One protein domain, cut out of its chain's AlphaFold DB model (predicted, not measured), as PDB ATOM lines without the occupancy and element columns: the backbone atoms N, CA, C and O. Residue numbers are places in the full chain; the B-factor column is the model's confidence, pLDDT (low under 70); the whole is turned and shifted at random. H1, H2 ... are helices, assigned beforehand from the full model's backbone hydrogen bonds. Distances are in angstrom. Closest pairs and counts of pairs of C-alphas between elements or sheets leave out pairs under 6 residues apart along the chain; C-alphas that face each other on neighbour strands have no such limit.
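What this domain is: This is residues 2 to 100 of the 104 residues of the protein "DUF2267 domain-containing protein" of Mesorhizobium sp. M2D.F.Ca.ET.145.01.1.1 (UniProt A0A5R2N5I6). Seven helices make a small cluster round H1, which lies in the middle, with H3, H4 and H5 set on different sides of it. H2 and H3 form a helical hairpin, H6 packs on H2, and the short H7 lies near H4 and H6, while residues 34 to 46 make a long loop round the outside from H3 to H4. The 99 printed residues hold seven named helices, H1 to H7 in order along the chain, and no named strand; the class is all helix. The whole is compact, with a radius of gyration of the C-alphas of 12.9 A, and rounded, spanning 34 by 30 by 28 A.

How they stand to each other: H1, residues 2 to 11, is the hub. It touches H3, residues 26 to 33, at a steep tilt of 58 degrees, the same way; their closest C-alphas, of Leu 5 and Tyr 32, are 5.9 A apart. H1 touches H4, residues 47 to 56, at a steep tilt of 41 degrees, opposite ways, closest at the C-alphas of Ser 3 and Val 54, 5.5 A. H5, residues 66 to 80, only just touches H1, with 3 pairs of C-alphas within 8 A and with residues 70 to 73 alone; the two are about perpendicular at 77 degrees, and the closest C-alphas, of Val 4 and Ile 70, are 6.3 A apart. H5 touches H4 with residues 66 to 67 alone, about perpendicular at 78 degrees, closest at the C-alphas of Arg 55 and Phe 66, 7.1 A. H2, residues 14 to 22, only just touches H3, with 3 pairs of C-alphas within 8 A, in a hairpin at a shallow tilt of 22 degrees, opposite ways; the closest C-alphas, of Ser 21 and Arg 29, are 5.9 A apart. H2 touches H6, residues 83 to 92, at a shallow tilt of 29 degrees, opposite ways, closest at the C-alphas of Leu 20 and Glu 85, 6.6 A. H7, residues 95 to 98, is close to but not clearly touching H4, with the closest C-alphas, of Lys 47 and Leu 97, 5.3 A apart. H3 and H4 are apart. In H1 to H6 every O i to N i+4 pair is within hydrogen-bond range; H7 is too short for such a pair.

Where its parts are: H1 begins at C-alpha 2, (138.397, 177.065, 220.525), and is 14.3 A long from first to last C-alpha. H2 measures 12.5 A, H3 10.9 A, H4 14.3 A, H6 14.4 A and H7 5.3 A. The longest, H5, measures 21.4 A and begins at C-alpha 66, (146.358, 176.042, 210.529). H7 ends at C-alpha 98, (145.981, 160.448, 213.937).

The domain as a whole: The two C-alphas farthest apart, of Tyr 60 and Gly 84, are 36.1 A apart. The printed part has no cut. The link from H3 to H4, 13 residues, is long. The mean pLDDT of the printed part is 86.1, with residues 41 to 44, 59 to 60, 62 and 96 under 70.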
ATOM      1  N   ARG A   2     139.863 177.288 220.589       92.00
ATOM      2  CA  ARG A   2     138.397 177.065 220.525       92.00
ATOM      3  C   ARG A   2     137.951 176.256 219.302       92.00
ATOM      4  O   ARG A   2     137.402 175.179 219.467       92.00
ATOM      5  N   SER A   3     138.285 176.731 218.106       91.06
ATOM      6  CA  SER A   3     137.960 176.075 216.837       91.06
ATOM      7  C   SER A   3     138.355 174.603 216.788       91.06
ATOM      8  O   SER A   3     137.538 173.751 216.476       91.06
ATOM      9  N   VAL A   4     139.595 174.286 217.171       91.88
ATOM     10  CA  VAL A   4     140.100 172.906 217.157       91.88
ATOM     11  C   VAL A   4     139.359 172.041 218.177       91.88
ATOM     12  O   VAL A   4     139.020 170.904 217.874       91.88
ATOM     13  N   LEU A   5     139.066 172.578 219.365       94.19
ATOM     14  CA  LEU A   5     138.287 171.880 220.391       94.19
ATOM     15  C   LEU A   5     136.855 171.582 219.928       94.19
ATOM     16  O   LEU A   5     136.380 170.467 220.126       94.19
ATOM     17  N   HIS A   6     136.194 172.540 219.278       93.25
ATOM     18  CA  HIS A   6     134.868 172.345 218.684       93.25
ATOM     19  C   HIS A   6     134.896 171.307 217.565       93.25
ATOM     20  O   HIS A   6     134.074 170.397 217.558       93.25
ATOM     21  N   THR A   7     135.883 171.366 216.666       90.56
ATOM     22  CA  THR A   7     136.004 170.366 215.599       90.56
ATOM     23  C   THR A   7     136.278 168.968 216.160       90.56
ATOM     24  O   THR A   7     135.718 168.002 215.649       90.56
ATOM     25  N   VAL A   8     137.092 168.829 217.218       90.69
ATOM     26  CA  VAL A   8     137.286 167.538 217.908       90.69
ATOM     27  C   VAL A   8     135.975 167.051 218.518       90.69
ATOM     28  O   VAL A   8     135.605 165.909 218.268       90.69
ATOM     29  N   ARG A   9     135.251 167.908 219.250       92.12
ATOM     30  CA  ARG A   9     133.943 167.591 219.847       92.12
ATOM     31  C   ARG A   9     132.980 166.999 218.825       92.12
ATOM     32  O   ARG A   9     132.437 165.924 219.045       92.12
ATOM     33  N   ASP A  10     132.813 167.679 217.694       88.44
ATOM     34  CA  ASP A  10     131.859 167.290 216.649       88.44
ATOM     35  C   ASP A  10     132.294 165.999 215.914       88.44
ATOM     36  O   ASP A  10     131.509 165.339 215.222       88.44
ATOM     37  N   TRP A  11     133.556 165.599 216.099       85.50
ATOM     38  CA  TRP A  11     134.117 164.350 215.595       85.50
ATOM     39  C   TRP A  11     133.910 163.149 216.516       85.50
ATOM     40  O   TRP A  11     134.029 162.010 216.059       85.50
ATOM     41  N   LEU A  12     133.630 163.381 217.792       86.62
ATOM     42  CA  LEU A  12     133.441 162.334 218.786       86.62
ATOM     43  C   LEU A  12     131.974 161.893 218.836       86.62
ATOM     44  O   LEU A  12     131.063 162.601 218.402       86.62
ATOM     45  N   SER A  13     131.729 160.675 219.310       86.44
ATOM     46  CA  SER A  13     130.387 160.284 219.748       86.44
ATOM     47  C   SER A  13     129.994 161.066 221.011       86.44
ATOM     48  O   SER A  13     130.874 161.563 221.718       86.44
ATOM     49  N   PRO A  14     128.697 161.155 221.358       89.50
ATOM     50  CA  PRO A  14     128.272 161.839 222.579       89.50
ATOM     51  C   PRO A  14     128.946 161.317 223.856       89.50
ATOM     52  O   PRO A  14     129.242 162.110 224.745       89.50
ATOM     53  N   ALA A  15     129.216 160.008 223.932       90.38
ATOM     54  CA  ALA A  15     129.913 159.397 225.061       90.38
ATOM     55  C   ALA A  15     131.382 159.848 225.126       90.38
ATOM     56  O   ALA A  15     131.788 160.454 226.110       90.38
ATOM     57  N   GLU A  16     132.140 159.672 224.039       91.19
ATOM     58  CA  GLU A  16     133.552 160.087 223.964       91.19
ATOM     59  C   GLU A  16     133.722 161.602 224.177       91.19
ATOM     60  O   GLU A  16     134.667 162.062 224.809       91.19
ATOM     61  N   MET A  17     132.784 162.404 223.669       92.56
ATOM     62  CA  MET A  17     132.755 163.844 223.901       92.56
ATOM     63  C   MET A  17     132.607 164.176 225.391       92.56
ATOM     64  O   MET A  17     133.239 165.126 225.861       92.56
ATOM     65  N   ALA A  18     131.742 163.452 226.108       93.88
ATOM     66  CA  ALA A  18     131.523 163.651 227.534       93.88
ATOM     67  C   ALA A  18     132.763 163.246 228.343       93.88
ATOM     68  O   ALA A  18     133.197 164.036 229.188       93.88
ATOM     69  N   ASP A  19     133.366 162.099 228.021       95.25
ATOM     70  CA  ASP A  19     134.586 161.585 228.654       95.25
ATOM     71  C   ASP A  19     135.749 162.582 228.513       95.25
ATOM     72  O   ASP A  19     136.307 163.040 229.520       95.25
ATOM     73  N   LEU A  20     136.019 163.055 227.289       95.38
ATOM     74  CA  LEU A  20     137.037 164.077 227.039       95.38
ATOM     75  C   LEU A  20     136.750 165.354 227.836       95.38
ATOM     76  O   LEU A  20     137.649 165.940 228.442       95.38
ATOM     77  N   SER A  21     135.488 165.792 227.867       96.56
ATOM     78  CA  SER A  21     135.107 167.020 228.566       96.56
ATOM     79  C   SER A  21     135.342 166.943 230.078       96.56
ATOM     80  O   SER A  21     135.665 167.962 230.699       96.56
ATOM     81  N   ALA A  22     135.233 165.752 230.675       96.88
ATOM     82  CA  ALA A  22     135.466 165.542 232.099       96.88
ATOM     83  C   ALA A  22     136.923 165.837 232.490       96.88
ATOM     84  O   ALA A  22     137.175 166.304 233.601       96.88
ATOM     85  N   GLN A  23     137.861 165.664 231.554       96.44
ATOM     86  CA  GLN A  23     139.290 165.930 231.736       96.44
ATOM     87  C   GLN A  23     139.673 167.407 231.506       96.44
ATOM     88  O   GLN A  23     140.795 167.816 231.801       96.44
ATOM     89  N   LEU A  24     138.758 168.239 230.993       96.69
ATOM     90  CA  LEU A  24     139.024 169.658 230.741       96.69
ATOM     91  C   LEU A  24     138.840 170.512 232.009       96.69
ATOM     92  O   LEU A  24     137.867 170.309 232.744       96.69
ATOM     93  N   PRO A  25     139.685 171.541 232.232       96.94
ATOM     94  CA  PRO A  25     139.419 172.574 233.230       96.94
ATOM     95  C   PRO A  25     138.060 173.248 232.994       96.94
ATOM     96  O   PRO A  25     137.657 173.440 231.848       96.94
ATOM     97  N   VAL A  26     137.378 173.673 234.063       96.88
ATOM     98  CA  VAL A  26     135.986 174.176 234.018       96.88
ATOM     99  C   VAL A  26     135.759 175.241 232.936       96.88
ATOM    100  O   VAL A  26     134.813 175.131 232.159       96.88
ATOM    101  N   LEU A  27     136.642 176.239 232.832       96.75
ATOM    102  CA  LEU A  27     136.512 177.296 231.823       96.75
ATOM    103  C   LEU A  27     136.681 176.760 230.391       96.75
ATOM    104  O   LEU A  27     135.923 177.121 229.494       96.75
ATOM    105  N   VAL A  28     137.646 175.861 230.183       96.38
ATOM    106  CA  VAL A  28     137.898 175.230 228.878       96.38
ATOM    107  C   VAL A  28     136.733 174.322 228.492       96.38
ATOM    108  O   VAL A  28     136.354 174.293 227.328       96.38
ATOM    109  N   ARG A  29     136.115 173.638 229.459       97.00
ATOM    110  CA  ARG A  29     134.898 172.847 229.253       97.00
ATOM    111  C   ARG A  29     133.721 173.718 228.807       97.00
ATOM    112  O   ARG A  29     132.995 173.331 227.898       97.00
ATOM    113  N   GLY A  30     133.563 174.905 229.398       97.44
ATOM    114  CA  GLY A  30     132.577 175.892 228.949       97.44
ATOM    115  C   GLY A  30     132.806 176.307 227.494       97.44
ATOM    116  O   GLY A  30     131.883 176.256 226.688       97.44
ATOM    117  N   ILE A  31     134.059 176.612 227.133       96.19
ATOM    118  CA  ILE A  31     134.450 176.896 225.743       96.19
ATOM    119  C   ILE A  31     134.146 175.698 224.840       96.19
ATOM    120  O   ILE A  31     133.585 175.883 223.770       96.19
ATOM    121  N   TYR A  32     134.481 174.479 225.261       96.06
ATOM    122  CA  TYR A  32     134.294 173.248 224.490       96.06
ATOM    123  C   TYR A  32     132.828 173.011 224.100       96.06
ATOM    124  O   TYR A  32     132.558 172.655 222.956       96.06
ATOM    125  N   PHE A  33     131.878 173.264 225.004       95.94
ATOM    126  CA  PHE A  33     130.443 173.093 224.734       95.94
ATOM    127  C   PHE A  33     129.741 174.329 224.166       95.94
ATOM    128  O   PHE A  33     128.581 174.237 223.763       95.94
ATOM    129  N   GLU A  34     130.413 175.476 224.106       94.94
ATOM    130  CA  GLU A  34     129.824 176.693 223.558       94.94
ATOM    131  C   GLU A  34     129.329 176.473 222.116       94.94
ATOM    132  O   GLU A  34     130.032 175.903 221.275       94.94
ATOM    133  N   GLY A  35     128.094 176.914 221.849       91.31
ATOM    134  CA  GLY A  35     127.476 176.866 220.522       91.31
ATOM    135  C   GLY A  35     127.149 175.463 220.003       91.31
ATOM    136  O   GLY A  35     126.779 175.328 218.839       91.31
ATOM    137  N   TRP A  36     127.288 174.413 220.821       92.44
ATOM    138  CA  TRP A  36     126.994 173.048 220.392       92.44
ATOM    139  C   TRP A  36     125.492 172.837 220.143       92.44
ATOM    140  O   TRP A  36     124.662 173.169 220.990       92.44
ATOM    141  N   ASN A  37     125.150 172.243 218.995       87.94
ATOM    142  CA  ASN A  37     123.786 171.848 218.651       87.94
ATOM    143  C   ASN A  37     123.711 170.323 218.423       87.94
ATOM    144  O   ASN A  37     124.145 169.852 217.369       87.94
ATOM    145  N   PRO A  38     123.125 169.547 219.354       83.00
ATOM    146  CA  PRO A  38     123.058 168.089 219.249       83.00
ATOM    147  C   PRO A  38     122.128 167.583 218.134       83.00
ATOM    148  O   PRO A  38     122.175 166.401 217.801       83.00
ATOM    149  N   ALA A  39     121.283 168.441 217.553       85.38
ATOM    150  CA  ALA A  39     120.382 168.062 216.465       85.38
ATOM    151  C   ALA A  39     121.079 167.990 215.092       85.38
ATOM    152  O   ALA A  39     120.495 167.477 214.139       85.38
ATOM    153  N   VAL A  40     122.308 168.511 214.967       77.75
ATOM    154  CA  VAL A  40     123.060 168.491 213.707       77.75
ATOM    155  C   VAL A  40     123.857 167.186 213.612       77.75
ATOM    156  O   VAL A  40     124.725 166.944 214.453       77.75
ATOM    157  N   PRO A  41     123.604 166.332 212.603       65.19
ATOM    158  CA  PRO A  41     124.349 165.092 212.444       65.19
ATOM    159  C   PRO A  41     125.816 165.363 212.088       65.19
ATOM    160  O   PRO A  41     126.147 166.279 211.326       65.19
ATOM    161  N   ALA A  42     126.706 164.524 212.617       63.62
ATOM    162  CA  ALA A  42     128.117 164.562 212.259       63.62
ATOM    163  C   ALA A  42     128.283 164.244 210.761       63.62
ATOM    164  O   ALA A  42     127.811 163.211 210.284       63.62
ATOM    165  N   HIS A  43     128.936 165.144 210.020       62.69
ATOM    166  CA  HIS A  43     129.177 165.002 208.580       62.69
ATOM    167  C   HIS A  43     130.242 163.937 208.279       62.69
ATOM    168  O   HIS A  43     130.898 163.416 209.184       62.69
ATOM    169  N   GLU A  44     130.435 163.621 206.996       60.22
ATOM    170  CA  GLU A  44     131.498 162.725 206.544       60.22
ATOM    171  C   GLU A  44     132.874 163.164 207.068       60.22
ATOM    172  O   GLU A  44     133.289 164.316 206.973       60.22
ATOM    173  N   ARG A  45     133.582 162.213 207.680       70.25
ATOM    174  CA  ARG A  45     134.761 162.485 208.502       70.25
ATOM    175  C   ARG A  45     136.052 162.243 207.717       70.25
ATOM    176  O   ARG A  45     136.589 161.138 207.806       70.25
ATOM    177  N   THR A  46     136.602 163.193 206.952       75.25
ATOM    178  CA  THR A  46     137.981 163.082 206.403       75.25
ATOM    179  C   THR A  46     138.972 164.052 207.058       75.25
ATOM    180  O   THR A  46     138.587 165.018 207.707       75.25
ATOM    181  N   LYS A  47     140.287 163.815 206.883       73.19
ATOM    182  CA  LYS A  47     141.322 164.764 207.344       73.19
ATOM    183  C   LYS A  47     141.129 166.149 206.729       73.19
ATOM    184  O   LYS A  47     141.323 167.154 207.404       73.19
ATOM    185  N   ARG A  48     140.770 166.184 205.446       79.00
ATOM    186  CA  ARG A  48     140.533 167.427 204.719       79.00
ATOM    187  C   ARG A  48     139.348 168.178 205.328       79.00
ATOM    188  O   ARG A  48     139.483 169.369 205.575       79.00
ATOM    189  N   ASP A  49     138.262 167.480 205.653       82.31
ATOM    190  CA  ASP A  49     137.064 168.101 206.238       82.31
ATOM    191  C   ASP A  49     137.326 168.646 207.641       82.31
ATOM    192  O   ASP A  49     136.843 169.722 207.975       82.31
ATOM    193  N   PHE A  50     138.157 167.967 208.438       83.44
ATOM    194  CA  PHE A  50     138.595 168.484 209.735       83.44
ATOM    195  C   PHE A  50     139.338 169.816 209.581       83.44
ATOM    196  O   PHE A  50     138.995 170.798 210.234       83.44
ATOM    197  N   ILE A  51     140.336 169.873 208.691       82.50
ATOM    198  CA  ILE A  51     141.122 171.096 208.466       82.50
ATOM    199  C   ILE A  51     140.223 172.214 207.924       82.50
ATOM    200  O   ILE A  51     140.335 173.350 208.371       82.50
ATOM    201  N   ILE A  52     139.309 171.901 207.000       84.69
ATOM    202  CA  ILE A  52     138.338 172.867 206.468       84.69
ATOM    203  C   ILE A  52     137.403 173.367 207.574       84.69
ATOM    204  O   ILE A  52     137.166 174.567 207.658       84.69
ATOM    205  N   SER A  53     136.909 172.490 208.449       85.00
ATOM    206  CA  SER A  53     136.055 172.870 209.581       85.00
ATOM    207  C   SER A  53     136.777 173.828 210.527       85.00
ATOM    208  O   SER A  53     136.223 174.871 210.878       85.00
ATOM    209  N   VAL A  54     138.044 173.540 210.856       86.38
ATOM    210  CA  VAL A  54     138.874 174.458 211.641       86.38
ATOM    211  C   VAL A  54     139.017 175.790 210.902       86.38
ATOM    212  O   VAL A  54     138.682 176.819 211.479       86.38
ATOM    213  N   ARG A  55     139.412 175.799 209.623       85.56
ATOM    214  CA  ARG A  55     139.564 177.030 208.820       85.56
ATOM    215  C   ARG A  55     138.298 177.884 208.775       85.56
ATOM    216  O   ARG A  55     138.361 179.077 209.045       85.56
ATOM    217  N   ASN A  56     137.144 177.273 208.518       83.62
ATOM    218  CA  ASN A  56     135.866 177.979 208.393       83.62
ATOM    219  C   ASN A  56     135.470 178.740 209.667       83.62
ATOM    220  O   ASN A  56     134.708 179.699 209.589       83.62
ATOM    221  N   SER A  57     135.989 178.341 210.829       80.69
ATOM    222  CA  SER A  57     135.715 179.018 212.100       80.69
ATOM    223  C   SER A  57     136.626 180.218 212.399       80.69
ATOM    224  O   SER A  57     136.343 180.948 213.346       80.69
ATOM    225  N   PHE A  58     137.687 180.444 211.613       72.25
ATOM    226  CA  PHE A  58     138.592 181.597 211.753       72.25
ATOM    227  C   PHE A  58     138.300 182.742 210.766       72.25
ATOM    228  O   PHE A  58     138.821 183.837 210.948       72.25
ATOM    229  N   GLY A  59     137.453 182.531 209.752       66.62
ATOM    230  CA  GLY A  59     137.308 183.476 208.638       66.62
ATOM    231  C   GLY A  59     138.487 183.404 207.654       66.62
ATOM    232  O   GLY A  59     139.293 182.476 207.712       66.62
ATOM    233  N   TYR A  60     138.569 184.353 206.713       62.38
ATOM    234  CA  TYR A  60     139.741 184.496 205.839       62.38
ATOM    235  C   TYR A  60     140.840 185.248 206.593       62.38
ATOM    236  O   TYR A  60     140.810 186.473 206.671       62.38
ATOM    237  N   ASP A  61     141.784 184.496 207.148       70.06
ATOM    238  CA  ASP A  61     143.025 185.011 207.723       70.06
ATOM    239  C   ASP A  61     144.195 184.259 207.073       70.06
ATOM    240  O   ASP A  61     144.385 183.059 207.298       70.06
ATOM    241  N   GLU A  62     144.917 184.942 206.182       69.19
ATOM    242  CA  GLU A  62     146.037 184.370 205.424       69.19
ATOM    243  C   GLU A  62     147.308 184.210 206.274       69.19
ATOM    244  O   GLU A  62     148.225 183.499 205.862       69.19
ATOM    245  N   GLU A  63     147.367 184.809 207.470       80.19
ATOM    246  CA  GLU A  63     148.547 184.758 208.343       80.19
ATOM    247  C   GLU A  63     148.577 183.507 209.239       80.19
ATOM    248  O   GLU A  63     149.603 183.198 209.854       80.19
ATOM    249  N   ILE A  64     147.477 182.746 209.314       80.31
ATOM    250  CA  ILE A  64     147.379 181.570 210.184       80.31
ATOM    251  C   ILE A  64     147.863 180.302 209.471       80.31
ATOM    252  O   ILE A  64     147.200 179.746 208.591       80.31
ATOM    253  N   ASP A  65     148.964 179.735 209.968       85.56
ATOM    254  CA  ASP A  65     149.310 178.338 209.701       85.56
ATOM    255  C   ASP A  65     148.410 177.402 210.533       85.56
ATOM    256  O   ASP A  65     148.631 177.132 211.720       85.56
ATOM    257  N   PHE A  66     147.347 176.912 209.893       83.62
ATOM    258  CA  PHE A  66     146.358 176.042 210.529       83.62
ATOM    259  C   PHE A  66     146.926 174.690 210.969       83.62
ATOM    260  O   PHE A  66     146.449 174.145 211.965       83.62
ATOM    261  N   ASP A  67     147.922 174.146 210.268       83.56
ATOM    262  CA  ASP A  67     148.520 172.868 210.654       83.56
ATOM    263  C   ASP A  67     149.314 173.042 211.956       83.56
ATOM    264  O   ASP A  67     149.148 172.253 212.891       83.56
ATOM    265  N   VAL A  68     150.075 174.137 212.081       86.25
ATOM    266  CA  VAL A  68     150.770 174.498 213.329       86.25
ATOM    267  C   VAL A  68     149.779 174.728 214.471       86.25
ATOM    268  O   VAL A  68     149.973 174.198 215.569       86.25
ATOM    269  N   ALA A  69     148.690 175.463 214.228       87.94
ATOM    270  CA  ALA A  69     147.675 175.735 215.246       87.94
ATOM    271  C   ALA A  69     146.966 174.456 215.733       87.94
ATOM    272  O   ALA A  69     146.772 174.278 216.940       87.94
ATOM    273  N   ILE A  70     146.602 173.549 214.819       89.75
ATOM    274  CA  ILE A  70     145.989 172.257 215.158       89.75
ATOM    275  C   ILE A  70     146.971 171.402 215.963       89.75
ATOM    276  O   ILE A  70     146.623 170.920 217.044       89.75
ATOM    277  N   SER A  71     148.213 171.263 215.491       89.75
ATOM    278  CA  SER A  71     149.240 170.486 216.188       89.75
ATOM    279  C   SER A  71     149.564 171.046 217.573       89.75
ATOM    280  O   SER A  71     149.782 170.268 218.500       89.75
ATOM    281  N   ALA A  72     149.559 172.368 217.759       91.88
ATOM    282  CA  ALA A  72     149.758 172.982 219.071       91.88
ATOM    283  C   ALA A  72     148.648 172.598 220.064       91.88
ATOM    284  O   ALA A  72     148.938 172.266 221.214       91.88
ATOM    285  N   VAL A  73     147.384 172.582 219.625       93.06
ATOM    286  CA  VAL A  73     146.260 172.151 220.474       93.06
ATOM    287  C   VAL A  73     146.342 170.656 220.780       93.06
ATOM    288  O   VAL A  73     146.128 170.270 221.925       93.06
ATOM    289  N   PHE A  74     146.696 169.813 219.808       92.12
ATOM    290  CA  PHE A  74     146.831 168.372 220.049       92.12
ATOM    291  C   PHE A  74     147.976 168.056 221.015       92.12
ATOM    292  O   PHE A  74     147.775 167.272 221.935       92.12
ATOM    293  N   LYS A  75     149.125 168.734 220.903       92.56
ATOM    294  CA  LYS A  75     150.207 168.645 221.901       92.56
ATOM    295  C   LYS A  75     149.758 169.092 223.294       92.56
ATOM    296  O   LYS A  75     150.175 168.521 224.296       92.56
ATOM    297  N   LEU A  76     148.919 170.126 223.373       93.94
ATOM    298  CA  LEU A  76     148.402 170.606 224.652       93.94
ATOM    299  C   LEU A  76     147.468 169.581 225.307       93.94
ATOM    300  O   LEU A  76     147.582 169.367 226.515       93.94
ATOM    301  N   LEU A  77     146.577 168.963 224.525       92.88
ATOM    302  CA  LEU A  77     145.699 167.890 224.994       92.88
ATOM    303  C   LEU A  77     146.518 166.681 225.448       92.88
ATOM    304  O   LEU A  77     146.327 166.215 226.564       92.88
ATOM    305  N   ASP A  78     147.473 166.243 224.632       92.19
ATOM    306  CA  ASP A  78     148.354 165.109 224.928       92.19
ATOM    307  C   ASP A  78     149.076 165.252 226.281       92.19
ATOM    308  O   ASP A  78     149.171 164.305 227.055       92.19
ATOM    309  N   ARG A  79     149.487 166.479 226.626       93.88
ATOM    310  CA  ARG A  79     150.167 166.782 227.892       93.88
ATOM    311  C   ARG A  79     149.258 166.802 229.130       93.88
ATOM    312  O   ARG A  79     149.755 166.584 230.232       93.88
ATOM    313  N   HIS A  80     147.983 167.168 228.990       94.00
ATOM    314  CA  HIS A  80     147.111 167.474 230.140       94.00
ATOM    315  C   HIS A  80     145.964 166.485 230.340       94.00
ATOM    316  O   HIS A  80     145.345 166.482 231.401       94.00
ATOM    317  N   ILE A  81     145.665 165.675 229.332       94.00
ATOM    318  CA  ILE A  81     144.609 164.671 229.371       94.00
ATOM    319  C   ILE A  81     145.243 163.311 229.659       94.00
ATOM    320  O   ILE A  81     146.382 163.048 229.279       94.00
ATOM    321  N   SER A  82     144.515 162.436 230.355       94.44
ATOM    322  CA  SER A  82     145.020 161.093 230.644       94.44
ATOM    323  C   SER A  82     145.373 160.328 229.360       94.44
ATOM    324  O   SER A  82     144.689 160.446 228.341       94.44
ATOM    325  N   HIS A  83     146.413 159.493 229.418       91.19
ATOM    326  CA  HIS A  83     146.866 158.722 228.256       91.19
ATOM    327  C   HIS A  83     145.757 157.843 227.654       91.19
ATOM    328  O   HIS A  83     145.610 157.785 226.435       91.19
ATOM    329  N   GLY A  84     144.950 157.188 228.498       91.19
ATOM    330  CA  GLY A  84     143.842 156.339 228.042       91.19
ATOM    331  C   GLY A  84     142.807 157.117 227.230       91.19
ATOM    332  O   GLY A  84     142.436 156.689 226.137       91.19
ATOM    333  N   GLU A  85     142.425 158.298 227.715       92.50
ATOM    334  CA  GLU A  85     141.481 159.179 227.023       92.50
ATOM    335  C   GLU A  85     142.061 159.697 225.697       92.50
ATOM    336  O   GLU A  85     141.388 159.686 224.668       92.50
ATOM    337  N   ILE A  86     143.346 160.069 225.661       91.56
ATOM    338  CA  ILE A  86     144.011 160.469 224.412       91.56
ATOM    339  C   ILE A  86     144.021 159.337 223.384       91.56
ATOM    340  O   ILE A  86     143.745 159.565 222.203       91.56
ATOM    341  N   VAL A  87     144.313 158.106 223.807       90.06
ATOM    342  CA  VAL A  87     144.271 156.934 222.925       90.06
ATOM    343  C   VAL A  87     142.857 156.710 222.388       90.06
ATOM    344  O   VAL A  87     142.706 156.441 221.193       90.06
ATOM    345  N   GLN A  88     141.826 156.869 223.222       88.81
ATOM    346  CA  GLN A  88     140.425 156.778 222.810       88.81
ATOM    347  C   GLN A  88     140.091 157.838 221.756       88.81
ATOM    348  O   GLN A  88     139.733 157.473 220.637       88.81
ATOM    349  N   VAL A  89     140.349 159.120 222.037       88.38
ATOM    350  CA  VAL A  89     140.125 160.235 221.099       88.38
ATOM    351  C   VAL A  89     140.865 160.022 219.773       88.38
ATOM    352  O   VAL A  89     140.295 160.201 218.694       88.38
ATOM    353  N   ARG A  90     142.134 159.588 219.812       87.31
ATOM    354  CA  ARG A  90     142.912 159.255 218.604       87.31
ATOM    355  C   ARG A  90     142.284 158.096 217.832       87.31
ATOM    356  O   ARG A  90     142.304 158.100 216.599       87.31
ATOM    357  N   ASN A  91     141.732 157.101 218.518       86.44
ATOM    358  CA  ASN A  91     141.116 155.944 217.881       86.44
ATOM    359  C   ASN A  91     139.798 156.280 217.177       86.44
ATOM    360  O   ASN A  91     139.570 155.749 216.086       86.44
ATOM    361  N   SER A  92     139.020 157.222 217.709       82.31
ATOM    362  CA  SER A  92     137.804 157.767 217.081       82.31
ATOM    363  C   SER A  92     138.102 158.550 215.791       82.31
ATOM    364  O   SER A  92     137.227 158.760 214.947       82.31
ATOM    365  N   MET A  93     139.360 158.954 215.585       79.50
ATOM    366  CA  MET A  93     139.822 159.627 214.373       79.50
ATOM    367  C   MET A  93     140.297 158.637 213.292       79.50
ATOM    368  O   MET A  93     140.956 157.626 213.567       79.50
ATOM    369  N   LYS A  94     140.052 158.968 212.012       73.62
ATOM    370  CA  LYS A  94     140.615 158.223 210.867       73.62
ATOM    371  C   LYS A  94     142.151 158.243 210.902       73.62
ATOM    372  O   LYS A  94     142.758 159.219 211.339       73.62
ATOM    373  N   LYS A  95     142.795 157.209 210.339       73.25
ATOM    374  CA  LYS A  95     144.270 157.055 210.295       73.25
ATOM    375  C   LYS A  95     145.031 158.322 209.874       73.25
ATOM    376  O   LYS A  95     146.094 158.597 210.416       73.25
ATOM    377  N   SER A  96     144.512 159.091 208.916       67.75
ATOM    378  CA  SER A  96     145.154 160.321 208.433       67.75
ATOM    379  C   SER A  96     145.149 161.461 209.458       67.75
ATOM    380  O   SER A  96     146.105 162.230 209.493       67.75
ATOM    381  N   LEU A  97     144.120 161.547 210.305       72.81
ATOM    382  CA  LEU A  97     143.994 162.536 211.383       72.81
ATOM    383  C   LEU A  97     144.860 162.193 212.595       72.81
ATOM    384  O   LEU A  97     145.413 163.088 213.222       72.81
ATOM    385  N   ARG A  98     145.071 160.900 212.869       79.56
ATOM    386  CA  ARG A  98     145.981 160.448 213.937       79.56
ATOM    387  C   ARG A  98     147.408 160.976 213.774       79.56
ATOM    388  O   ARG A  98     148.103 161.114 214.768       79.56
ATOM    389  N   LYS A  99     147.826 161.296 212.541       78.75
ATOM    390  CA  LYS A  99     149.146 161.874 212.226       78.75
ATOM    391  C   LYS A  99     149.318 163.331 212.672       78.75
ATOM    392  O   LYS A  99     150.421 163.848 212.578       78.75
ATOM    393  N   LEU A 100     148.238 164.010 213.061       75.38
ATOM    394  CA  LEU A 100     148.297 165.383 213.573       75.38
ATOM    395  C   LEU A 100     148.674 165.426 215.059       75.38
ATOM    396  O   LEU A 100     149.094 166.471 215.555       75.38
TER     397      LEU A 100